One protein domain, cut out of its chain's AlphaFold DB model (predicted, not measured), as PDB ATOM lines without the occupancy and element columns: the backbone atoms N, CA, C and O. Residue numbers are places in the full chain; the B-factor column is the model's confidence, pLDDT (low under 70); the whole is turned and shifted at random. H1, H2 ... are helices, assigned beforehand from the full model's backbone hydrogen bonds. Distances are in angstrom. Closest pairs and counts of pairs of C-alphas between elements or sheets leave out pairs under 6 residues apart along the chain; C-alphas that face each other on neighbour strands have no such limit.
ATOM      1  N   SER A   4     255.136 278.852 322.135       94.50
ATOM      2  CA  SER A   4     253.921 278.269 322.724       94.50
ATOM      3  C   SER A   4     252.646 278.953 322.248       94.50
ATOM      4  O   SER A   4     251.712 278.274 321.837       94.50
ATOM      5  N   GLU A   5     252.632 280.281 322.245       94.81
ATOM      6  CA  GLU A   5     251.500 281.090 321.792       94.81
ATOM      7  C   GLU A   5     251.258 280.927 320.285       94.81
ATOM      8  O   GLU A   5     250.112 280.848 319.853       94.81
ATOM      9  N   TYR A   6     252.326 280.803 319.486       96.25
ATOM     10  CA  TYR A   6     252.213 280.541 318.050       96.25
ATOM     11  C   TYR A   6     251.422 279.263 317.756       96.25
ATOM     12  O   TYR A   6     250.511 279.298 316.935       96.25
ATOM     13  N   PHE A   7     251.710 278.166 318.463       96.06
ATOM     14  CA  PHE A   7     251.023 276.884 318.259       96.06
ATOM     15  C   PHE A   7     249.543 276.882 318.668       96.06
ATOM     16  O   PHE A   7     248.825 275.947 318.319       96.06
ATOM     17  N   LEU A   8     249.079 277.888 319.411       95.56
ATOM     18  CA  LEU A   8     247.663 278.036 319.762       95.56
ATOM     19  C   LEU A   8     246.862 278.753 318.666       95.56
ATOM     20  O   LEU A   8     245.634 278.788 318.730       95.56
ATOM     21  N   ARG A   9     247.527 279.341 317.665       96.31
ATOM     22  CA  ARG A   9     246.854 280.112 316.618       96.31
ATOM     23  C   ARG A   9     246.198 279.200 315.578       96.31
ATOM     24  O   ARG A   9     246.822 278.224 315.144       96.31
ATOM     25  N   PRO A  10     245.001 279.561 315.083       95.12
ATOM     26  CA  PRO A  10     244.442 278.960 313.880       95.12
ATOM     27  C   PRO A  10     245.409 279.112 312.700       95.12
ATOM     28  O   PRO A  10     245.999 280.175 312.513       95.12
ATOM     29  N   GLY A  11     245.584 278.045 311.920       93.75
ATOM     30  CA  GLY A  11     246.484 278.043 310.761       93.75
ATOM     31  C   GLY A  11     247.979 277.988 311.097       93.75
ATOM     32  O   GLY A  11     248.795 278.023 310.181       93.75
ATOM     33  N   SER A  12     248.358 277.881 312.376       96.38
ATOM     34  CA  SER A  12     249.759 277.676 312.752       96.38
ATOM     35  C   SER A  12     250.267 276.301 312.314       96.38
ATOM     36  O   SER A  12     249.520 275.321 312.242       96.38
ATOM     37  N   LEU A  13     251.571 276.218 312.034       97.00
ATOM     38  CA  LEU A  13     252.228 274.932 311.806       97.00
ATOM     39  C   LEU A  13     252.124 274.065 313.060       97.00
ATOM     40  O   LEU A  13     252.347 274.543 314.167       97.00
ATOM     41  N   THR A  14     251.905 272.764 312.895       97.19
ATOM     42  CA  THR A  14     252.046 271.808 313.999       97.19
ATOM     43  C   THR A  14     253.518 271.623 314.380       97.19
ATOM     44  O   THR A  14     254.428 271.911 313.600       97.19
ATOM     45  N   VAL A  15     253.778 271.066 315.568       96.81
ATOM     46  CA  VAL A  15     255.139 270.714 316.021       96.81
ATOM     47  C   VAL A  15     255.885 269.859 314.987       96.81
ATOM     48  O   VAL A  15     257.045 270.139 314.686       96.81
ATOM     49  N   GLY A  16     255.222 268.847 314.419       97.56
ATOM     50  CA  GLY A  16     255.826 267.949 313.433       97.56
ATOM     51  C   GLY A  16     256.109 268.637 312.096       97.56
ATOM     52  O   GLY A  16     257.165 268.414 311.502       97.56
ATOM     53  N   GLN A  17     255.210 269.520 311.648       98.12
ATOM     54  CA  GLN A  17     255.434 270.333 310.451       98.12
ATOM     55  C   GLN A  17     256.614 271.282 310.655       98.12
ATOM     56  O   GLN A  17     257.533 271.285 309.840       98.12
ATOM     57  N   LEU A  18     256.639 272.022 311.767       97.88
ATOM     58  CA  LEU A  18     257.747 272.919 312.073       97.88
ATOM     59  C   LEU A  18     259.069 272.149 312.152       97.88
ATOM     60  O   LEU A  18     260.039 272.570 311.527       97.88
ATOM     61  N   ARG A  19     259.103 270.990 312.832       98.06
ATOM     62  CA  ARG A  19     260.290 270.119 312.887       98.06
ATOM     63  C   ARG A  19     260.800 269.780 311.490       98.06
ATOM     64  O   ARG A  19     262.001 269.898 311.258       98.06
ATOM     65  N   LEU A  20     259.923 269.324 310.591       98.06
ATOM     66  CA  LEU A  20     260.307 268.949 309.227       98.06
ATOM     67  C   LEU A  20     260.922 270.129 308.478       98.06
ATOM     68  O   LEU A  20     261.973 269.972 307.860       98.06
ATOM     69  N   ARG A  21     260.303 271.308 308.576       97.88
ATOM     70  CA  ARG A  21     260.748 272.500 307.848       97.88
ATOM     71  C   ARG A  21     262.086 273.041 308.349       97.88
ATOM     72  O   ARG A  21     262.974 273.305 307.547       97.88
ATOM     73  N   ILE A  22     262.284 273.096 309.667       96.88
ATOM     74  CA  ILE A  22     263.553 273.554 310.262       96.88
ATOM     75  C   ILE A  22     264.601 272.439 310.389       96.88
ATOM     76  O   ILE A  22     265.690 272.679 310.906       96.88
ATOM     77  N   LYS A  23     264.270 271.211 309.965       96.88
ATOM     78  CA  LYS A  23     265.113 270.007 310.067       96.88
ATOM     79  C   LYS A  23     265.602 269.722 311.496       96.88
ATOM     80  O   LYS A  23     266.721 269.255 311.698       96.88
ATOM     81  N   ALA A  24     264.764 269.993 312.499       95.88
ATOM     82  CA  ALA A  24     265.087 269.677 313.890       95.88
ATOM     83  C   ALA A  24     265.134 268.157 314.116       95.88
ATOM     84  O   ALA A  24     264.427 267.383 313.462       95.88
ATOM     85  N   LYS A  25     265.946 267.730 315.090       94.88
ATOM     86  CA  LYS A  25     266.242 266.311 315.340       94.88
ATOM     87  C   LYS A  25     264.991 265.503 315.685       94.88
ATOM     88  O   LYS A  25     264.874 264.349 315.284       94.88
ATOM     89  N   SER A  26     264.078 266.078 316.466       96.19
ATOM     90  CA  SER A  26     262.869 265.393 316.924       96.19
ATOM     91  C   SER A  26     261.776 266.366 317.362       96.19
ATOM     92  O   SER A  26     262.048 267.515 317.712       96.19
ATOM     93  N   ASP A  27     260.532 265.884 317.403       96.25
ATOM     94  CA  ASP A  27     259.384 266.661 317.889       96.25
ATOM     95  C   ASP A  27     259.574 267.060 319.360       96.25
ATOM     96  O   ASP A  27     259.177 268.147 319.778       96.25
ATOM     97  N   ALA A  28     260.228 266.199 320.148       94.81
ATOM     98  CA  ALA A  28     260.558 266.475 321.543       94.81
ATOM     99  C   ALA A  28     261.474 267.699 321.688       94.81
ATOM    100  O   ALA A  28     261.291 268.487 322.612       94.81
ATOM    101  N   GLN A  29     262.420 267.895 320.765       94.88
ATOM    102  CA  GLN A  29     263.295 269.066 320.771       94.88
ATOM    103  C   GLN A  29     262.495 270.361 320.564       94.88
ATOM    104  O   GLN A  29     262.676 271.324 321.304       94.88
ATOM    105  N   VAL A  30     261.549 270.359 319.621       95.88
ATOM    106  CA  VAL A  30     260.666 271.509 319.373       95.88
ATOM    107  C   VAL A  30     259.751 271.781 320.573       95.88
ATOM    108  O   VAL A  30     259.573 272.934 320.962       95.88
ATOM    109  N   ARG A  31     259.215 270.736 321.222       94.69
ATOM    110  CA  ARG A  31     258.407 270.879 322.450       94.69
ATOM    111  C   ARG A  31     259.206 271.470 323.614       94.69
ATOM    112  O   ARG A  31     258.678 272.302 324.342       94.69
ATOM    113  N   GLN A  32     260.482 271.112 323.757       94.31
ATOM    114  CA  GLN A  32     261.347 271.712 324.780       94.31
ATOM    115  C   GLN A  32     261.497 273.225 324.584       94.31
ATOM    116  O   GLN A  32     261.419 273.967 325.560       94.31
ATOM    117  N   TRP A  33     261.658 273.686 323.340       94.44
ATOM    118  CA  TRP A  33     261.744 275.116 323.019       94.44
ATOM    119  C   TRP A  33     260.418 275.852 323.189       94.44
ATOM    120  O   TRP A  33     260.412 277.021 323.567       94.44
ATOM    121  N   ARG A  34     259.301 275.172 322.909       91.69
ATOM    122  CA  ARG A  34     257.947 275.692 323.118       91.69
ATOM    123  C   ARG A  34     257.707 276.046 324.584       91.69
ATOM    124  O   ARG A  34     257.231 277.140 324.868       91.69
ATOM    125  N   ASP A  35     258.040 275.124 325.480       85.56
ATOM    126  CA  ASP A  35     257.731 275.238 326.911       85.56
ATOM    127  C   ASP A  35     258.846 275.936 327.705       85.56
ATOM    128  O   ASP A  35     258.744 276.048 328.924       85.56
ATOM    129  N   ALA A  36     259.924 276.364 327.031       80.19
ATOM    130  CA  ALA A  36     261.167 276.817 327.663       80.19
ATOM    131  C   ALA A  36     261.644 275.841 328.762       80.19
ATOM    132  O   ALA A  36     262.131 276.241 329.818       80.19
ATOM    133  N   TYR A  37     261.473 274.532 328.527       76.88
ATOM    134  CA  TYR A  37     261.719 273.507 329.539       76.88
ATOM    135  C   TYR A  37     263.185 273.530 329.980       76.88
ATOM    136  O   TYR A  37     264.071 273.272 329.162       76.88
ATOM    137  N   LYS A  38     263.437 273.788 331.270       77.88
ATOM    138  CA  LYS A  38     264.789 273.958 331.840       77.88
ATOM    139  C   LYS A  38     265.622 275.003 331.088       77.88
ATOM    140  O   LYS A  38     266.765 274.722 330.724       77.88
ATOM    141  N   ASP A  39     265.010 276.136 330.748       80.38
ATOM    142  CA  ASP A  39     265.655 277.242 330.029       80.38
ATOM    143  C   ASP A  39     266.248 276.823 328.672       80.38
ATOM    144  O   ASP A  39     267.149 277.461 328.119       80.38
ATOM    145  N   ARG A  40     265.735 275.727 328.092       88.06
ATOM    146  CA  ARG A  40     266.171 275.270 326.775       88.06
ATOM    147  C   ARG A  40     265.692 276.235 325.710       88.06
ATOM    148  O   ARG A  40     264.499 276.358 325.438       88.06
ATOM    149  N   ARG A  41     266.663 276.817 325.017       92.38
ATOM    150  CA  ARG A  41     266.465 277.582 323.791       92.38
ATOM    151  C   ARG A  41     266.968 276.825 322.557       92.38
ATOM    152  O   ARG A  41     267.855 275.973 322.683       92.38
ATOM    153  N   PRO A  42     266.404 277.090 321.365       94.88
ATOM    154  CA  PRO A  42     267.031 276.697 320.109       94.88
ATOM    155  C   PRO A  42     268.432 277.304 320.016       94.88
ATOM    156  O   PRO A  42     268.710 278.302 320.670       94.88
ATOM    157  N   SER A  43     269.317 276.708 319.215       95.31
ATOM    158  CA  SER A  43     270.558 277.388 318.815       95.31
ATOM    159  C   SER A  43     270.233 278.553 317.867       95.31
ATOM    160  O   SER A  43     269.131 278.572 317.308       95.31
ATOM    161  N   PRO A  44     271.173 279.483 317.601       95.56
ATOM    162  CA  PRO A  44     270.892 280.630 316.738       95.56
ATOM    163  C   PRO A  44     270.367 280.215 315.361       95.56
ATOM    164  O   PRO A  44     269.381 280.765 314.886       95.56
ATOM    165  N   ILE A  45     270.943 279.167 314.765       95.81
ATOM    166  CA  ILE A  45     270.512 278.631 313.464       95.81
ATOM    167  C   ILE A  45     269.036 278.206 313.497       95.81
ATOM    168  O   ILE A  45     268.264 278.577 312.614       95.81
ATOM    169  N   TYR A  46     268.623 277.470 314.533       97.25
ATOM    170  CA  TYR A  46     267.226 277.059 314.680       97.25
ATOM    171  C   TYR A  46     266.309 278.241 314.992       97.25
ATOM    172  O   TYR A  46     265.194 278.274 314.488       97.25
ATOM    173  N   ALA A  47     266.761 279.223 315.772       96.44
ATOM    174  CA  ALA A  47     265.977 280.417 316.068       96.44
ATOM    175  C   ALA A  47     265.676 281.229 314.796       96.44
ATOM    176  O   ALA A  47     264.531 281.621 314.583       96.44
ATOM    177  N   VAL A  48     266.668 281.402 313.910       96.50
ATOM    178  CA  VAL A  48     266.471 282.021 312.587       96.50
ATOM    179  C   VAL A  48     265.513 281.200 311.727       96.50
ATOM    180  O   VAL A  48     264.618 281.760 311.097       96.50
ATOM    181  N   ALA A  49     265.686 279.876 311.683       97.44
ATOM    182  CA  ALA A  49     264.828 279.004 310.887       97.44
ATOM    183  C   ALA A  49     263.369 279.044 311.367       97.44
ATOM    184  O   ALA A  49     262.463 279.154 310.549       97.44
ATOM    185  N   ILE A  50     263.135 279.018 312.684       97.38
ATOM    186  CA  ILE A  50     261.788 279.127 313.254       97.38
ATOM    187  C   ILE A  50     261.177 280.491 312.930       97.38
ATOM    188  O   ILE A  50     260.023 280.544 312.520       97.38
ATOM    189  N   GLU A  51     261.924 281.587 313.056       97.25
ATOM    190  CA  GLU A  51     261.406 282.910 312.689       97.25
ATOM    191  C   GLU A  51     260.965 282.956 311.219       97.25
ATOM    192  O   GLU A  51     259.869 283.424 310.929       97.25
ATOM    193  N   ARG A  52     261.758 282.396 310.299       97.38
ATOM    194  CA  ARG A  52     261.405 282.325 308.871       97.38
ATOM    195  C   ARG A  52     260.157 281.480 308.614       97.38
ATOM    196  O   ARG A  52     259.255 281.932 307.923       97.38
ATOM    197  N   GLU A  53     260.080 280.285 309.198       97.81
ATOM    198  CA  GLU A  53     258.943 279.367 309.010       97.81
ATOM    199  C   GLU A  53     257.658 279.817 309.709       97.81
ATOM    200  O   GLU A  53     256.576 279.320 309.405       97.81
ATOM    201  N   THR A  54     257.774 280.739 310.662       96.81
ATOM    202  CA  THR A  54     256.635 281.394 311.311       96.81
ATOM    203  C   THR A  54     256.337 282.763 310.709       96.81
ATOM    204  O   THR A  54     255.558 283.512 311.290       96.81
ATOM    205  N   GLU A  55     256.953 283.108 309.573       95.75
ATOM    206  CA  GLU A  55     256.751 284.383 308.870       95.75
ATOM    207  C   GLU A  55     256.990 285.603 309.781       95.75
ATOM    208  O   GLU A  55     256.282 286.605 309.740       95.75
ATOM    209  N   GLY A  56     257.978 285.502 310.672       95.12
ATOM    210  CA  GLY A  56     258.328 286.547 311.634       95.12
ATOM    211  C   GLY A  56     257.422 286.621 312.866       95.12
ATOM    212  O   GLY A  56     257.722 287.376 313.792       95.12
ATOM    213  N   LEU A  57     256.352 285.820 312.945       96.00
ATOM    214  CA  LEU A  57     255.432 285.825 314.087       96.00
ATOM    215  C   LEU A  57     256.127 285.421 315.395       96.00
ATOM    216  O   LEU A  57     255.816 285.963 316.462       96.00
ATOM    217  N   VAL A  58     257.078 284.484 315.328       96.12
ATOM    218  CA  VAL A  58     257.959 284.136 316.446       96.12
ATOM    219  C   VAL A  58     259.341 284.718 316.184       96.12
ATOM    220  O   VAL A  58     260.169 284.110 315.510       96.12
ATOM    221  N   SER A  59     259.609 285.896 316.748       94.81
ATOM    222  CA  SER A  59     260.929 286.515 316.629       94.81
ATOM    223  C   SER A  59     261.998 285.696 317.351       94.81
ATOM    224  O   SER A  59     261.842 285.346 318.524       94.81
ATOM    225  N   ARG A  60     263.145 285.501 316.694       94.31
ATOM    226  CA  ARG A  60     264.344 284.865 317.250       94.31
ATOM    227  C   ARG A  60     264.840 285.541 318.532       94.31
ATOM    228  O   ARG A  60     265.435 284.881 319.381       94.31
ATOM    229  N   LYS A  61     264.535 286.834 318.715       93.44
ATOM    230  CA  LYS A  61     264.897 287.625 319.903       93.44
ATOM    231  C   LYS A  61     264.250 287.094 321.188       93.44
ATOM    232  O   LYS A  61     264.820 287.277 322.258       93.44
ATOM    233  N   VAL A  62     263.126 286.371 321.102       92.31
ATOM    234  CA  VAL A  62     262.425 285.825 322.283       92.31
ATOM    235  C   VAL A  62     263.283 284.841 323.092       92.31
ATOM    236  O   VAL A  62     263.081 284.696 324.293       92.31
ATOM    237  N   TRP A  63     264.259 284.190 322.452       92.88
ATOM    238  CA  TRP A  63     265.194 283.263 323.101       92.88
ATOM    239  C   TRP A  63     266.535 283.901 323.492       92.88
ATOM    240  O   TRP A  63     267.317 283.300 324.233       92.88
ATOM    241  N   TYR A  64     266.811 285.105 322.995       92.44
ATOM    242  CA  TYR A  64     268.078 285.813 323.172       92.44
ATOM    243  C   TYR A  64     267.843 287.275 323.576       92.44
ATOM    244  O   TYR A  64     268.390 288.166 322.935       92.44
ATOM    245  N   PRO A  65     267.037 287.563 324.615       89.56
ATOM    246  CA  PRO A  65     266.635 288.935 324.927       89.56
ATOM    247  C   PRO A  65     267.817 289.865 325.235       89.56
ATOM    248  O   PRO A  65     267.744 291.046 324.916       89.56
ATOM    249  N   MET A  66     268.909 289.334 325.796       89.50
ATOM    250  CA  MET A  66     270.131 290.094 326.104       89.50
ATOM    251  C   MET A  66     271.265 289.861 325.095       89.50
ATOM    252  O   MET A  66     272.116 290.722 324.922       89.50
ATOM    253  N   ASP A  67     271.266 288.719 324.400       90.69
ATOM    254  CA  ASP A  67     272.386 288.313 323.538       90.69
ATOM    255  C   ASP A  67     272.164 288.651 322.054       90.69
ATOM    256  O   ASP A  67     273.088 288.532 321.249       90.69
ATOM    257  N   TRP A  68     270.940 289.015 321.644       91.31
ATOM    258  CA  TRP A  68     270.587 289.078 320.219       91.31
ATOM    259  C   TRP A  68     271.450 290.063 319.426       91.31
ATOM    260  O   TRP A  68     271.738 289.777 318.268       91.31
ATOM    261  N   MET A  69     271.887 291.169 320.033       89.50
ATOM    262  CA  MET A  69     272.738 292.183 319.389       89.50
ATOM    263  C   MET A  69     274.137 291.642 319.082       89.50
ATOM    264  O   MET A  69     274.737 291.995 318.075       89.50
ATOM    265  N   HIS A  70     274.640 290.735 319.919       90.88
ATOM    266  CA  HIS A  70     275.934 290.090 319.709       90.88
ATOM    267  C   HIS A  70     275.853 288.940 318.698       90.88
ATOM    268  O   HIS A  70     276.826 288.664 318.002       90.88
ATOM    269  N   ILE A  71     274.706 288.256 318.622       91.12
ATOM    270  CA  ILE A  71     274.503 287.094 317.740       91.12
ATOM    271  C   ILE A  71     274.083 287.521 316.326       91.12
ATOM    272  O   ILE A  71     274.504 286.896 315.354       91.12
ATOM    273  N   TRP A  72     273.252 288.559 316.220       92.12
ATOM    274  CA  TRP A  72     272.736 289.115 314.966       92.12
ATOM    275  C   TRP A  72     272.874 290.647 314.953       92.12
ATOM    276  O   TRP A  72     271.854 291.351 314.975       92.12
ATOM    277  N   PRO A  73     274.108 291.183 314.942       88.69
ATOM    278  CA  PRO A  73     274.339 292.630 314.910       88.69
ATOM    279  C   PRO A  73     273.685 293.302 313.692       88.69
ATOM    280  O   PRO A  73     273.280 294.462 313.751       88.69
ATOM    281  N   GLU A  74     273.483 292.567 312.596       87.06
ATOM    282  CA  GLU A  74     272.794 293.061 311.407       87.06
ATOM    283  C   GLU A  74     271.339 293.488 311.670       87.06
ATOM    284  O   GLU A  74     270.816 294.352 310.967       87.06
ATOM    285  N   LEU A  75     270.675 292.930 312.691       84.06
ATOM    286  CA  LEU A  75     269.299 293.296 313.045       84.06
ATOM    287  C   LEU A  75     269.210 294.623 313.805       84.06
ATOM    288  O   LEU A  75     268.146 295.239 313.816       84.06
ATOM    289  N   GLU A  76     270.289 295.050 314.462       80.62
ATOM    290  CA  GLU A  76     270.371 296.373 315.087       80.62
ATOM    291  C   GLU A  76     270.474 297.449 314.002       80.62
ATOM    292  O   GLU A  76     269.693 298.398 313.988       80.62
ATOM    293  N   HIS A  77     271.349 297.233 313.016       71.81
ATOM    294  CA  HIS A  77     271.486 298.138 311.875       71.81
ATOM    295  C   HIS A  77     270.195 298.258 311.052       71.81
ATOM    296  O   HIS A  77     269.853 299.354 310.616       71.81
ATOM    297  N   GLN A  78     269.444 297.164 310.877       67.25
ATOM    298  CA  GLN A  78     268.156 297.190 310.171       67.25
ATOM    299  C   GLN A  78     267.076 298.008 310.894       67.25
ATOM    300  O   GLN A  78     266.234 298.606 310.232       67.25
ATOM    301  N   ALA A  79     267.094 298.059 312.231       61.59
ATOM    302  CA  ALA A  79     266.162 298.889 312.995       61.59
ATOM    303  C   ALA A  79     266.475 300.387 312.843       61.59
ATOM    304  O   ALA A  79     265.566 301.199 312.751       61.59
ATOM    305  N   GLN A  80     267.755 300.750 312.754       61.47
ATOM    306  CA  GLN A  80     268.177 302.149 312.643       61.47
ATOM    307  C   GLN A  80     267.912 302.751 311.253       61.47
ATOM    308  O   GLN A  80     267.615 303.938 311.144       61.47
ATOM    309  N   VAL A  81     267.966 301.952 310.181       61.41
ATOM    310  CA  VAL A  81     267.687 302.445 308.817       61.41
ATOM    311  C   VAL A  81     266.201 302.682 308.535       61.41
ATOM    312  O   VAL A  81     265.891 303.491 307.670       61.41
ATOM    313  N   VAL A  82     265.281 302.021 309.250       59.75
ATOM    314  CA  VAL A  82     263.832 302.261 309.089       59.75
ATOM    315  C   VAL A  82     263.330 303.483 309.861       59.75
ATOM    316  O   VAL A  82     262.268 303.997 309.535       59.75
ATOM    317  N   GLU A  83     264.072 303.968 310.860       55.88
ATOM    318  CA  GLU A  83     263.714 305.172 311.633       55.88
ATOM    319  C   GLU A  83     264.273 306.473 311.025       55.88
ATOM    320  O   GLU A  83     263.895 307.569 311.439       55.88
ATOM    321  N   HIS A  84     265.159 306.370 310.028       51.00
ATOM    322  CA  HIS A  84     265.828 307.507 309.385       51.00
ATOM    323  C   HIS A  84     265.581 307.630 307.868       51.00
ATOM    324  O   HIS A  84     266.272 308.410 307.209       51.00
TER     325      HIS A  84
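This is residues 4 to 84 of the 85 residues of an uncharacterized protein of Comamonas thiooxydans (UniProt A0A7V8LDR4). A small helical body is built round H3, with H1 crossing one side of it, H2 beyond H1 and the short H4 packed on another side; from this body the chain runs out through the short H5 to an arm, H6, of which residues 78 to 82 stick out free with residues 83 and 84. The printed part has 81 residues with six named helices in the order H1 to H6 and no named strand, an all helix domain. It is compact, with a radius of gyration of the C-alphas of 13.4 A, and spans 41 by 28 by 20 A, H6 lying at one end of the length.

H3, residues 44 to 53, touches H1, residues 15 to 22, with the C-alphas of Ala 49 and Ile 22 closest at 5.6 A; their lines are only just about perpendicular, at 70.2 degrees. H1 touches H2, residues 27 to 34, about perpendicular at 88 degrees, with the C-alphas of Gly 16 and Asp 27 closest at 5.8 A. H2 and H3 are apart. H3 also touches H4, residues 60 to 63, where the C-alphas of Ala 47 and Arg 60 are closest at 4.9 A. H5, residues 68 to 71, is close to H4 but not clearly touching, the closest C-alphas, those of Lys 61 and Trp 68, being 5.9 A apart. H6, residues 74 to 82, is close to H5 but not clearly touching, with the C-alphas of Met 69 and Glu 76 closest at 6.5 A. Every O i to N i+4 pair is within hydrogen-bond range in H1, H2 and H3, and 4 of 5 are in H6; H4 and H5 are too short for such a pair.

H3 is 14.3 A long from first to last C-alpha, from Pro 44 at (270.892, 280.630, 316.738). H1 is 10.6 A, with C-alpha 15 at (255.139, 270.714, 316.021), H2 10.5 A, H4 6.1 A, H5 5.0 A and H6 13.1 A, with C-alpha 82 at (263.832, 302.261, 309.089).

The two C-alphas farthest apart, those of Ala 28 and His 84, are 43.1 A apart. The printed part has no cut and no long link between its helices. The mean pLDDT of the printed part is 90.3, and residues 78 to 84 are under 70.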